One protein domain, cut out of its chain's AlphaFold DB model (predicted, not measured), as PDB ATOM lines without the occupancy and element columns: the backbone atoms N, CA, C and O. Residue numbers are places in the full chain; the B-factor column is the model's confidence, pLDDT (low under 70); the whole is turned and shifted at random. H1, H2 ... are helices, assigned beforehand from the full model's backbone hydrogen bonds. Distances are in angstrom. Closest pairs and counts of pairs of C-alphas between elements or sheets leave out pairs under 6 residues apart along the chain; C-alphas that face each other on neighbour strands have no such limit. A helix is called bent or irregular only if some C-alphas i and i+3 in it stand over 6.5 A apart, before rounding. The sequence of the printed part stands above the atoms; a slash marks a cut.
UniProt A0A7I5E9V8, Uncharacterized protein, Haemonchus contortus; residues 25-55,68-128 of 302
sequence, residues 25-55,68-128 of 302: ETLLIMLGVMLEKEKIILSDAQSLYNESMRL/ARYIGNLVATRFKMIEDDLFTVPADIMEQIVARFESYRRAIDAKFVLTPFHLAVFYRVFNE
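What this domain is: This is residues 25 to 55 and 68 to 128 of the 302 residues of an uncharacterized protein of Haemonchus contortus (UniProt A0A7I5E9V8). One long, kinked helix, H4, runs along the longest axis, and four shorter helices cover one side of it: the hairpin H1 and H2 towards its last residue, H3 and H5 towards its first. This compact, all-helix printed part has 92 residues with five named helices, H1 to H5 in chain order; the radius of gyration of the C-alphas is 13.1 A, the spans 38 by 24 by 23 A.

Where its parts are: Find C-alpha 25 at (-31.314, -43.309, -19.492); from there H1 runs to 36. Then come H2, residues 42 to 55, 19.5 A, H3, 68 to 78, H4, 91 to 108, 24.6 A, and H5, 116 to 126, ending at (-29.768, -51.723, -29.711). H4 is irregular: C-alphas 100 and 103 are 7.1 A apart.

How they stand to each other: Start at hub H4, whose residues 101 to 108 alone touch H1, closest C-alphas Tyr 104 and Gly 32, 5.4 A. H3 touches H5, closest C-alphas Ala 68 and Tyr 123, 5.0 A. O i to N i+4 pairs are within hydrogen-bond range throughout H1, H2 and H5, 6 of 7 in H3, 12 of 14 in H4.

The domain as a whole: Residues 56 to 67 are cut out, leaving 24.3 A between C-alphas 55 and 68. Look for the long link at 79 to 90. No printed residue is under 70 in pLDDT.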
ATOM      1  N   GLU A  25     -30.543 -43.641 -18.296       95.94
ATOM      2  CA  GLU A  25     -31.314 -43.309 -19.492       95.94
ATOM      3  C   GLU A  25     -31.738 -44.590 -20.221       95.94
ATOM      4  O   GLU A  25     -32.915 -44.836 -20.467       95.94
ATOM      5  N   THR A  26     -30.757 -45.451 -20.497       96.31
ATOM      6  CA  THR A  26     -30.941 -46.710 -21.221       96.31
ATOM      7  C   THR A  26     -31.862 -47.665 -20.468       96.31
ATOM      8  O   THR A  26     -32.712 -48.324 -21.068       96.31
ATOM      9  N   LEU A  27     -31.691 -47.754 -19.145       96.94
ATOM     10  CA  LEU A  27     -32.529 -48.607 -18.313       96.94
ATOM     11  C   LEU A  27     -33.972 -48.104 -18.285       96.94
ATOM     12  O   LEU A  27     -34.897 -48.896 -18.437       96.94
ATOM     13  N   LEU A  28     -34.146 -46.796 -18.108       97.69
ATOM     14  CA  LEU A  28     -35.446 -46.151 -18.005       97.69
ATOM     15  C   LEU A  28     -36.261 -46.307 -19.291       97.69
ATOM     16  O   LEU A  28     -37.429 -46.672 -19.218       97.69
ATOM     17  N   ILE A  29     -35.635 -46.103 -20.457       98.19
ATOM     18  CA  ILE A  29     -36.277 -46.308 -21.765       98.19
ATOM     19  C   ILE A  29     -36.737 -47.761 -21.909       98.19
ATOM     20  O   ILE A  29     -37.898 -48.012 -22.225       98.19
ATOM     21  N   MET A  30     -35.853 -48.725 -21.627       98.12
ATOM     22  CA  MET A  30     -36.192 -50.146 -21.723       98.12
ATOM     23  C   MET A  30     -37.356 -50.511 -20.791       98.12
ATOM     24  O   MET A  30     -38.306 -51.149 -21.235       98.12
ATOM     25  N   LEU A  31     -37.330 -50.067 -19.529       98.31
ATOM     26  CA  LEU A  31     -38.410 -50.327 -18.574       98.31
ATOM     27  C   LEU A  31     -39.727 -49.660 -18.977       98.31
ATOM     28  O   LEU A  31     -40.771 -50.298 -18.874       98.31
ATOM     29  N   GLY A  32     -39.683 -48.419 -19.469       98.38
ATOM     30  CA  GLY A  32     -40.859 -47.715 -19.982       98.38
ATOM     31  C   GLY A  32     -41.523 -48.475 -21.129       98.38
ATOM     32  O   GLY A  32     -42.733 -48.672 -21.116       98.38
ATOM     33  N   VAL A  33     -40.726 -49.006 -22.061       98.38
ATOM     34  CA  VAL A  33     -41.240 -49.858 -23.142       98.38
ATOM     35  C   VAL A  33     -41.811 -51.175 -22.608       98.38
ATOM     36  O   VAL A  33     -42.855 -51.626 -23.071       98.38
ATOM     37  N   MET A  34     -41.166 -51.816 -21.630       98.31
ATOM     38  CA  MET A  34     -41.685 -53.063 -21.052       98.31
ATOM     39  C   MET A  34     -43.001 -52.859 -20.291       98.31
ATOM     40  O   MET A  34     -43.850 -53.750 -20.330       98.31
ATOM     41  N   LEU A  35     -43.173 -51.708 -19.632       98.38
ATOM     42  CA  LEU A  35     -44.427 -51.309 -18.988       98.38
ATOM     43  C   LEU A  35     -45.527 -51.069 -20.011       98.38
ATOM     44  O   LEU A  35     -46.622 -51.592 -19.860       98.38
ATOM     45  N   GLU A  36     -45.219 -50.332 -21.075       98.00
ATOM     46  CA  GLU A  36     -46.179 -50.074 -22.142       98.00
ATOM     47  C   GLU A  36     -46.643 -51.358 -22.846       98.00
ATOM     48  O   GLU A  36     -47.794 -51.474 -23.256       98.00
ATOM     49  N   LYS A  37     -45.760 -52.351 -22.961       97.62
ATOM     50  CA  LYS A  37     -46.101 -53.679 -23.486       97.62
ATOM     51  C   LYS A  37     -46.746 -54.604 -22.449       97.62
ATOM     52  O   LYS A  37     -46.867 -55.796 -22.728       97.62
ATOM     53  N   GLU A  38     -47.047 -54.101 -21.251       97.25
ATOM     54  CA  GLU A  38     -47.628 -54.846 -20.124       97.25
ATOM     55  C   GLU A  38     -46.829 -56.110 -19.747       97.25
ATOM     56  O   GLU A  38     -47.347 -57.091 -19.215       97.25
ATOM     57  N   LYS A  39     -45.520 -56.120 -20.027       97.19
ATOM     58  CA  LYS A  39     -44.657 -57.276 -19.741       97.19
ATOM     59  C   LYS A  39     -44.210 -57.341 -18.291       97.19
ATOM     60  O   LYS A  39     -43.829 -58.428 -17.840       97.19
ATOM     61  N   ILE A  40     -44.202 -56.189 -17.630       97.56
ATOM     62  CA  ILE A  40     -43.846 -55.979 -16.231       97.56
ATOM     63  C   ILE A  40     -44.850 -55.007 -15.612       97.56
ATOM     64  O   ILE A  40     -45.440 -54.193 -16.318       97.56
ATOM     65  N   ILE A  41     -45.007 -55.072 -14.295       97.75
ATOM     66  CA  ILE A  41     -45.821 -54.126 -13.525       97.75
ATOM     67  C   ILE A  41     -44.972 -52.948 -13.033       97.75
ATOM     68  O   ILE A  41     -43.748 -53.050 -12.910       97.75
ATOM     69  N   LEU A  42     -45.618 -51.821 -12.720       98.12
ATOM     70  CA  LEU A  42     -44.931 -50.585 -12.329       98.12
ATOM     71  C   LEU A  42     -44.041 -50.751 -11.087       98.12
ATOM     72  O   LEU A  42     -42.910 -50.265 -11.081       98.12
ATOM     73  N   SER A  43     -44.513 -51.472 -10.066       98.00
ATOM     74  CA  SER A  43     -43.742 -51.728  -8.841       98.00
ATOM     75  C   SER A  43     -42.443 -52.486  -9.124       98.00
ATOM     76  O   SER A  43     -41.387 -52.156  -8.580       98.00
ATOM     77  N   ASP A  44     -42.498 -53.469 -10.024       97.19
ATOM     78  CA  ASP A  44     -41.332 -54.251 -10.425       97.19
ATOM     79  C   ASP A  44     -40.363 -53.413 -11.252       97.19
ATOM     80  O   ASP A  44     -39.153 -53.513 -11.056       97.19
ATOM     81  N   ALA A  45     -40.868 -52.549 -12.134       98.00
ATOM     82  CA  ALA A  45     -40.033 -51.631 -12.899       98.00
ATOM     83  C   ALA A  45     -39.278 -50.654 -11.982       98.00
ATOM     84  O   ALA A  45     -38.069 -50.481 -12.134       98.00
ATOM     85  N   GLN A  46     -39.957 -50.065 -10.991       97.94
ATOM     86  CA  GLN A  46     -39.336 -49.188  -9.992       97.94
ATOM     87  C   GLN A  46     -38.272 -49.926  -9.172       97.94
ATOM     88  O   GLN A  46     -37.152 -49.433  -9.010       97.94
ATOM     89  N   SER A  47     -38.596 -51.126  -8.681       96.81
ATOM     90  CA  SER A  47     -37.649 -51.959  -7.936       96.81
ATOM     91  C   SER A  47     -36.428 -52.304  -8.790       96.81
ATOM     92  O   SER A  47     -35.291 -52.071  -8.381       96.81
ATOM     93  N   LEU A  48     -36.647 -52.760 -10.024       96.56
ATOM     94  CA  LEU A  48     -35.583 -53.134 -10.946       96.56
ATOM     95  C   LEU A  48     -34.701 -51.942 -11.329       96.56
ATOM     96  O   LEU A  48     -33.483 -52.107 -11.429       96.56
ATOM     97  N   TYR A  49     -35.279 -50.754 -11.513       97.31
ATOM     98  CA  TYR A  49     -34.531 -49.523 -11.754       97.31
ATOM     99  C   TYR A  49     -33.583 -49.225 -10.585       97.31
ATOM    100  O   TYR A  49     -32.368 -49.117 -10.773       97.31
ATOM    101  N   ASN A  50     -34.110 -49.212  -9.359       95.31
ATOM    102  CA  ASN A  50     -33.338 -48.932  -8.148       95.31
ATOM    103  C   ASN A  50     -32.268 -50.001  -7.867       95.31
ATOM    104  O   ASN A  50     -31.107 -49.678  -7.596       95.31
ATOM    105  N   GLU A  51     -32.624 -51.284  -7.974       94.00
ATOM    106  CA  GLU A  51     -31.703 -52.408  -7.788       94.00
ATOM    107  C   GLU A  51     -30.584 -52.401  -8.830       94.00
ATOM    108  O   GLU A  51     -29.426 -52.635  -8.489       94.00
ATOM    109  N   SER A  52     -30.896 -52.124 -10.096       93.69
ATOM    110  CA  SER A  52     -29.887 -52.091 -11.157       93.69
ATOM    111  C   SER A  52     -28.891 -50.956 -10.945       93.69
ATOM    112  O   SER A  52     -27.695 -51.157 -11.157       93.69
ATOM    113  N   MET A  53     -29.349 -49.804 -10.452       91.06
ATOM    114  CA  MET A  53     -28.468 -48.682 -10.135       91.06
ATOM    115  C   MET A  53     -27.577 -48.945  -8.920       91.06
ATOM    116  O   MET A  53     -26.405 -48.567  -8.931       91.06
ATOM    117  N   ARG A  54     -28.098 -49.620  -7.889       92.50
ATOM    118  CA  ARG A  54     -27.350 -49.901  -6.654       92.50
ATOM    119  C   ARG A  54     -26.431 -51.117  -6.770       92.50
ATOM    120  O   ARG A  54     -25.289 -51.075  -6.329       92.50
ATOM    121  N   LEU A  55     -26.938 -52.205  -7.340       90.88
ATOM    122  CA  LEU A  55     -26.301 -53.527  -7.339       90.88
ATOM    123  C   LEU A  55     -25.732 -53.926  -8.703       90.88
ATOM    124  O   LEU A  55     -25.205 -55.028  -8.841       90.88
ATOM    125  N   ALA A  68     -35.911 -51.532 -28.459       96.56
ATOM    126  CA  ALA A  68     -35.495 -50.782 -29.644       96.56
ATOM    127  C   ALA A  68     -36.397 -51.083 -30.848       96.56
ATOM    128  O   ALA A  68     -36.906 -50.158 -31.477       96.56
ATOM    129  N   ARG A  69     -36.696 -52.362 -31.104       95.50
ATOM    130  CA  ARG A  69     -37.625 -52.779 -32.165       95.50
ATOM    131  C   ARG A  69     -39.017 -52.179 -31.972       95.50
ATOM    132  O   ARG A  69     -39.634 -51.739 -32.934       95.50
ATOM    133  N   TYR A  70     -39.512 -52.142 -30.735       97.25
ATOM    134  CA  TYR A  70     -40.806 -51.529 -30.439       97.25
ATOM    135  C   TYR A  70     -40.819 -50.026 -30.749       97.25
ATOM    136  O   TYR A  70     -41.747 -49.553 -31.399       97.25
ATOM    137  N   ILE A  71     -39.773 -49.293 -30.354       97.00
ATOM    138  CA  ILE A  71     -39.627 -47.867 -30.684       97.00
ATOM    139  C   ILE A  71     -39.570 -47.675 -32.205       97.00
ATOM    140  O   ILE A  71     -40.297 -46.836 -32.732       97.00
ATOM    141  N   GLY A  72     -38.784 -48.487 -32.918       95.44
ATOM    142  CA  GLY A  72     -38.724 -48.455 -34.383       95.44
ATOM    143  C   GLY A  72     -40.095 -48.661 -35.029       95.44
ATOM    144  O   GLY A  72     -40.485 -47.891 -35.899       95.44
ATOM    145  N   ASN A  73     -40.886 -49.619 -34.540       95.38
ATOM    146  CA  ASN A  73     -42.246 -49.849 -35.035       95.38
ATOM    147  C   ASN A  73     -43.184 -48.656 -34.764       95.38
ATOM    148  O   ASN A  73     -44.005 -48.313 -35.618       95.38
ATOM    149  N   LEU A  74     -43.068 -48.002 -33.599       96.12
ATOM    150  CA  LEU A  74     -43.842 -46.794 -33.282       96.12
ATOM    151  C   LEU A  74     -43.518 -45.642 -34.235       96.12
ATOM    152  O   LEU A  74     -44.430 -44.943 -34.679       96.12
ATOM    153  N   VAL A  75     -42.236 -45.456 -34.551       96.12
ATOM    154  CA  VAL A  75     -41.788 -44.470 -35.540       96.12
ATOM    155  C   VAL A  75     -42.323 -44.851 -36.915       96.12
ATOM    156  O   VAL A  75     -42.953 -44.014 -37.547       96.12
ATOM    157  N   ALA A  76     -42.181 -46.109 -37.341       94.50
ATOM    158  CA  ALA A  76     -42.550 -46.566 -38.684       94.50
ATOM    159  C   ALA A  76     -44.051 -46.399 -38.963       94.50
ATOM    160  O   ALA A  76     -44.465 -46.093 -40.080       94.50
ATOM    161  N   THR A  77     -44.872 -46.542 -37.918       95.56
ATOM    162  CA  THR A  77     -46.323 -46.326 -37.990       95.56
ATOM    163  C   THR A  77     -46.677 -44.869 -38.314       95.56
ATOM    164  O   THR A  77     -47.700 -44.611 -38.943       95.56
ATOM    165  N   ARG A  78     -45.846 -43.904 -37.897       94.12
ATOM    166  CA  ARG A  78     -46.072 -42.462 -38.112       94.12
ATOM    167  C   ARG A  78     -45.245 -41.885 -39.259       94.12
ATOM    168  O   ARG A  78     -45.685 -40.952 -39.921       94.12
ATOM    169  N   PHE A  79     -44.066 -42.445 -39.493       92.94
ATOM    170  CA  PHE A  79     -43.072 -42.002 -40.458       92.94
ATOM    171  C   PHE A  79     -42.663 -43.199 -41.319       92.94
ATOM    172  O   PHE A  79     -41.879 -44.046 -40.900       92.94
ATOM    173  N   LYS A  80     -43.243 -43.289 -42.523       86.50
ATOM    174  CA  LYS A  80     -43.177 -44.480 -43.391       86.50
ATOM    175  C   LYS A  80     -41.767 -44.857 -43.867       86.50
ATOM    176  O   LYS A  80     -41.594 -45.956 -44.379       86.50
ATOM    177  N   MET A  81     -40.786 -43.968 -43.729       79.00
ATOM    178  CA  MET A  81     -39.408 -44.191 -44.167       79.00
ATOM    179  C   MET A  81     -38.453 -44.045 -42.989       79.00
ATOM    180  O   MET A  81     -38.056 -42.939 -42.644       79.00
ATOM    181  N   ILE A  82     -38.073 -45.158 -42.368       76.56
ATOM    182  CA  ILE A  82     -36.926 -45.176 -41.454       76.56
ATOM    183  C   ILE A  82     -35.776 -45.756 -42.255       76.56
ATOM    184  O   ILE A  82     -35.740 -46.962 -42.478       76.56
ATOM    185  N   GLU A  83     -34.902 -44.886 -42.749       72.19
ATOM    186  CA  GLU A  83     -33.826 -45.312 -43.643       72.19
ATOM    187  C   GLU A  83     -32.754 -46.125 -42.930       72.19
ATOM    188  O   GLU A  83     -32.181 -46.951 -43.606       72.19
ATOM    189  N   ASP A  84     -32.536 -45.936 -41.619       79.00
ATOM    190  CA  ASP A  84     -31.741 -46.828 -40.742       79.00
ATOM    191  C   ASP A  84     -31.617 -46.270 -39.307       79.00
ATOM    192  O   ASP A  84     -31.382 -47.009 -38.347       79.00
ATOM    193  N   ASP A  85     -31.794 -44.955 -39.138       90.12
ATOM    194  CA  ASP A  85     -31.568 -44.259 -37.869       90.12
ATOM    195  C   ASP A  85     -32.741 -43.342 -37.490       90.12
ATOM    196  O   ASP A  85     -33.456 -42.821 -38.345       90.12
ATOM    197  N   LEU A  86     -32.932 -43.105 -36.191       94.31
ATOM    198  CA  LEU A  86     -33.960 -42.188 -35.687       94.31
ATOM    199  C   LEU A  86     -33.536 -40.719 -35.744       94.31
ATOM    200  O   LEU A  86     -34.368 -39.846 -35.516       94.31
ATOM    201  N   PHE A  87     -32.268 -40.416 -36.043       94.81
ATOM    202  CA  PHE A  87     -31.814 -39.025 -36.184       94.81
ATOM    203  C   PHE A  87     -32.361 -38.323 -37.435       94.81
ATOM    204  O   PHE A  87     -32.344 -37.096 -37.476       94.81
ATOM    205  N   THR A  88     -32.852 -39.061 -38.434       94.00
ATOM    206  CA  THR A  88     -33.480 -38.487 -39.639       94.00
ATOM    207  C   THR A  88     -34.977 -38.222 -39.461       94.00
ATOM    208  O   THR A  88     -35.597 -37.565 -40.296       94.00
ATOM    209  N   VAL A  89     -35.566 -38.714 -38.368       95.06
ATOM    210  CA  VAL A  89     -36.995 -38.577 -38.090       95.06
ATOM    211  C   VAL A  89     -37.302 -37.133 -37.677       95.06
ATOM    212  O   VAL A  89     -36.600 -36.582 -36.824       95.06
ATOM    213  N   PRO A  90     -38.371 -36.520 -38.219       96.31
ATOM    214  CA  PRO A  90     -38.831 -35.203 -37.796       96.31
ATOM    215  C   PRO A  90     -39.005 -35.079 -36.274       96.31
ATOM    216  O   PRO A  90     -39.494 -35.992 -35.597       96.31
ATOM    217  N   ALA A  91     -38.594 -33.930 -35.727       96.50
ATOM    218  CA  ALA A  91     -38.557 -33.698 -34.283       96.50
ATOM    219  C   ALA A  91     -39.942 -33.815 -33.625       96.50
ATOM    220  O   ALA A  91     -40.052 -34.376 -32.539       96.50
ATOM    221  N   ASP A  92     -40.998 -33.371 -34.305       97.25
ATOM    222  CA  ASP A  92     -42.388 -33.452 -33.851       97.25
ATOM    223  C   ASP A  92     -42.855 -34.904 -33.652       97.25
ATOM    224  O   ASP A  92     -43.534 -35.218 -32.671       97.25
ATOM    225  N   ILE A  93     -42.451 -35.819 -34.536       96.88
ATOM    226  CA  ILE A  93     -42.769 -37.248 -34.417       96.88
ATOM    227  C   ILE A  93     -42.023 -37.855 -33.225       96.88
ATOM    228  O   ILE A  93     -42.609 -38.603 -32.436       96.88
ATOM    229  N   MET A  94     -40.742 -37.519 -33.060       97.88
ATOM    230  CA  MET A  94     -39.949 -38.001 -31.930       97.88
ATOM    231  C   MET A  94     -40.464 -37.459 -30.591       97.88
ATOM    232  O   MET A  94     -40.544 -38.214 -29.622       97.88
ATOM    233  N   GLU A  95     -40.873 -36.193 -30.528       97.88
ATOM    234  CA  GLU A  95     -41.491 -35.594 -29.341       97.88
ATOM    235  C   GLU A  95     -42.799 -36.292 -28.962       97.88
ATOM    236  O   GLU A  95     -43.006 -36.599 -27.788       97.88
ATOM    237  N   GLN A  96     -43.644 -36.643 -29.936       97.94
ATOM    238  CA  GLN A  96     -44.855 -37.433 -29.681       97.94
ATOM    239  C   GLN A  96     -44.543 -38.815 -29.090       97.94
ATOM    240  O   GLN A  96     -45.299 -39.331 -28.264       97.94
ATOM    241  N   ILE A  97     -43.442 -39.444 -29.508       97.75
ATOM    242  CA  ILE A  97     -43.001 -40.730 -28.952       97.75
ATOM    243  C   ILE A  97     -42.458 -40.546 -27.534       97.75
ATOM    244  O   ILE A  97     -42.811 -41.319 -26.647       97.75
ATOM    245  N   VAL A  98     -41.661 -39.508 -27.279       98.12
ATOM    246  CA  VAL A  98     -41.194 -39.181 -25.922       98.12
ATOM    247  C   VAL A  98     -42.376 -38.917 -24.989       98.12
ATOM    248  O   VAL A  98     -42.426 -39.480 -23.897       98.12
ATOM    249  N   ALA A  99     -43.358 -38.129 -25.432       98.00
ATOM    250  CA  ALA A  99     -44.559 -37.810 -24.661       98.00
ATOM    251  C   ALA A  99     -45.353 -39.066 -24.268       98.00
ATOM    252  O   ALA A  99     -45.911 -39.131 -23.175       98.00
ATOM    253  N   ARG A 100     -45.354 -40.094 -25.124       97.69
ATOM    254  CA  ARG A 100     -45.995 -41.387 -24.857       97.69
ATOM    255  C   ARG A 100     -45.341 -42.144 -23.695       97.69
ATOM    256  O   ARG A 100     -46.046 -42.755 -22.899       97.69
ATOM    257  N   PHE A 101     -44.018 -42.052 -23.551       97.75
ATOM    258  CA  PHE A 101     -43.277 -42.678 -22.447       97.75
ATOM    259  C   PHE A 101     -43.201 -41.819 -21.177       97.75
ATOM    260  O   PHE A 101     -42.733 -42.290 -20.137       97.75
ATOM    261  N   GLU A 102     -43.651 -40.566 -21.237       97.62
ATOM    262  CA  GLU A 102     -43.460 -39.588 -20.168       97.62
ATOM    263  C   GLU A 102     -44.144 -40.003 -18.860       97.62
ATOM    264  O   GLU A 102     -43.561 -39.835 -17.790       97.62
ATOM    265  N   SER A 103     -45.340 -40.599 -18.917       97.81
ATOM    266  CA  SER A 103     -46.054 -41.087 -17.726       97.81
ATOM    267  C   SER A 103     -45.259 -42.170 -16.984       97.81
ATOM    268  O   SER A 103     -45.050 -42.060 -15.773       97.81
ATOM    269  N   TYR A 104     -44.741 -43.166 -17.708       98.25
ATOM    270  CA  TYR A 104     -43.904 -44.233 -17.152       98.25
ATOM    271  C   TYR A 104     -42.584 -43.685 -16.609       98.25
ATOM    272  O   TYR A 104     -42.155 -44.061 -15.517       98.25
ATOM    273  N   ARG A 105     -41.969 -42.741 -17.330       97.44
ATOM    274  CA  ARG A 105     -40.765 -42.042 -16.879       97.44
ATOM    275  C   ARG A 105     -41.005 -41.336 -15.547       97.44
ATOM    276  O   ARG A 105     -40.224 -41.556 -14.626       97.44
ATOM    277  N   ARG A 106     -42.077 -40.537 -15.412       98.06
ATOM    278  CA  ARG A 106     -42.389 -39.828 -14.152       98.06
ATOM    279  C   ARG A 106     -42.574 -40.799 -12.996       98.06
ATOM    280  O   ARG A 106     -42.135 -40.517 -11.886       98.06
ATOM    281  N   ALA A 107     -43.237 -41.919 -13.273       98.25
ATOM    282  CA  ALA A 107     -43.534 -42.929 -12.275       98.25
ATOM    283  C   ALA A 107     -42.274 -43.678 -11.805       98.25
ATOM    284  O   ALA A 107     -42.191 -44.030 -10.631       98.25
ATOM    285  N   ILE A 108     -41.291 -43.912 -12.681       98.19
ATOM    286  CA  ILE A 108     -40.038 -44.593 -12.318       98.19
ATOM    287  C   ILE A 108     -39.005 -43.618 -11.737       98.19
ATOM    288  O   ILE A 108     -38.463 -43.865 -10.662       98.19
ATOM    289  N   ASP A 109     -38.721 -42.519 -12.437       97.88
ATOM    290  CA  ASP A 109     -37.747 -41.505 -12.029       97.88
ATOM    291  C   ASP A 109     -38.201 -40.111 -12.475       97.88
ATOM    292  O   ASP A 109     -37.886 -39.638 -13.572       97.88
ATOM    293  N   ALA A 110     -38.922 -39.429 -11.583       97.38
ATOM    294  CA  ALA A 110     -39.452 -38.091 -11.817       97.38
ATOM    295  C   ALA A 110     -38.374 -37.039 -12.133       97.38
ATOM    296  O   ALA A 110     -38.685 -36.065 -12.819       97.38
ATOM    297  N   LYS A 111     -37.124 -37.234 -11.686       97.12
ATOM    298  CA  LYS A 111     -36.036 -36.253 -11.846       97.12
ATOM    299  C   LYS A 111     -35.398 -36.301 -13.228       97.12
ATOM    300  O   LYS A 111     -34.853 -35.299 -13.682       97.12
ATOM    301  N   PHE A 112     -35.425 -37.459 -13.874       95.88
ATOM    302  CA  PHE A 112     -34.803 -37.640 -15.176       95.88
ATOM    303  C   PHE A 112     -35.653 -37.023 -16.292       95.88
ATOM    304  O   PHE A 112     -36.856 -37.225 -16.300       95.88
ATOM    305  N   VAL A 113     -35.065 -36.333 -17.270       96.75
ATOM    306  CA  VAL A 113     -35.810 -35.794 -18.425       96.75
ATOM    307  C   VAL A 113     -35.503 -36.631 -19.662       96.75
ATOM    308  O   VAL A 113     -34.365 -36.668 -20.135       96.75
ATOM    309  N   LEU A 114     -36.520 -37.313 -20.194       97.38
ATOM    310  CA  LEU A 114     -36.386 -38.065 -21.438       97.38
ATOM    311  C   LEU A 114     -36.456 -37.098 -22.623       97.38
ATOM    312  O   LEU A 114     -37.334 -36.246 -22.677       97.38
ATOM    313  N   THR A 115     -35.523 -37.222 -23.565       97.94
ATOM    314  CA  THR A 115     -35.430 -36.346 -24.740       97.94
ATOM    315  C   THR A 115     -35.426 -37.199 -26.008       97.94
ATOM    316  O   THR A 115     -35.039 -38.373 -25.943       97.94
ATOM    317  N   PRO A 116     -35.801 -36.633 -27.171       97.88
ATOM    318  CA  PRO A 116     -35.686 -37.312 -28.463       97.88
ATOM    319  C   PRO A 116     -34.291 -37.896 -28.715       97.88
ATOM    320  O   PRO A 116     -34.154 -39.026 -29.182       97.88
ATOM    321  N   PHE A 117     -33.252 -37.159 -28.312       97.62
ATOM    322  CA  PHE A 117     -31.860 -37.584 -28.424       97.62
ATOM    323  C   PHE A 117     -31.580 -38.887 -27.661       97.62
ATOM    324  O   PHE A 117     -30.947 -39.791 -28.203       97.62
ATOM    325  N   HIS A 118     -32.090 -39.028 -26.430       97.69
ATOM    326  CA  HIS A 118     -31.921 -40.257 -25.649       97.69
ATOM    327  C   HIS A 118     -32.545 -41.478 -26.343       97.69
ATOM    328  O   HIS A 118     -31.935 -42.547 -26.348       97.69
ATOM    329  N   LEU A 119     -33.727 -41.323 -26.956       97.25
ATOM    330  CA  LEU A 119     -34.373 -42.400 -27.713       97.25
ATOM    331  C   LEU A 119     -33.593 -42.761 -28.980       97.25
ATOM    332  O   LEU A 119     -33.410 -43.945 -29.244       97.25
ATOM    333  N   ALA A 120     -33.103 -41.769 -29.729       96.69
ATOM    334  CA  ALA A 120     -32.324 -42.014 -30.941       96.69
ATOM    335  C   ALA A 120     -31.008 -42.743 -30.639       96.69
ATOM    336  O   ALA A 120     -30.701 -43.763 -31.255       96.69
ATOM    337  N   VAL A 121     -30.271 -42.301 -29.610       96.19
ATOM    338  CA  VAL A 121     -29.055 -42.992 -29.153       96.19
ATOM    339  C   VAL A 121     -29.371 -44.411 -28.681       96.19
ATOM    340  O   VAL A 121     -28.642 -45.340 -29.024       96.19
ATOM    341  N   PHE A 122     -30.445 -44.591 -27.904       96.62
ATOM    342  CA  PHE A 122     -30.869 -45.914 -27.453       96.62
ATOM    343  C   PHE A 122     -31.173 -46.833 -28.638       96.62
ATOM    344  O   PHE A 122     -30.651 -47.943 -28.693       96.62
ATOM    345  N   TYR A 123     -31.973 -46.365 -29.596       95.94
ATOM    346  CA  TYR A 123     -32.317 -47.135 -30.781       95.94
ATOM    347  C   TYR A 123     -31.064 -47.538 -31.547       95.94
ATOM    348  O   TYR A 123     -30.834 -48.728 -31.699       95.94
ATOM    349  N   ARG A 124     -30.185 -46.597 -31.906       94.44
ATOM    350  CA  ARG A 124     -28.949 -46.901 -32.639       94.44
ATOM    351  C   ARG A 124     -28.099 -47.983 -31.963       94.44
ATOM    352  O   ARG A 124     -27.612 -48.882 -32.629       94.44
ATOM    353  N   VAL A 125     -27.963 -47.938 -30.635       93.19
ATOM    354  CA  VAL A 125     -27.140 -48.898 -29.868       93.19
ATOM    355  C   VAL A 125     -27.748 -50.307 -29.800       93.19
ATOM    356  O   VAL A 125     -27.025 -51.268 -29.550       93.19
ATOM    357  N   PHE A 126     -29.067 -50.449 -29.940       93.62
ATOM    358  CA  PHE A 126     -29.768 -51.723 -29.711       93.62
ATOM    359  C   PHE A 126     -30.609 -52.202 -30.898       93.62
ATOM    360  O   PHE A 126     -31.173 -53.295 -30.835       93.62
ATOM    361  N   ASN A 127     -30.690 -51.410 -31.963       91.38
ATOM    362  CA  ASN A 127     -31.326 -51.761 -33.226       91.38
ATOM    363  C   ASN A 127     -30.427 -52.634 -34.105       91.38
ATOM    364  O   ASN A 127     -30.894 -53.145 -35.116       91.38
ATOM    365  N   GLU A 128     -29.173 -52.858 -33.706       78.06
ATOM    366  CA  GLU A 128     -28.270 -53.815 -34.340       78.06
ATOM    367  C   GLU A 128     -28.832 -55.242 -34.201       78.06
ATOM    368  O   GLU A 128     -28.518 -56.019 -33.295       78.06
TER     369      GLU A 128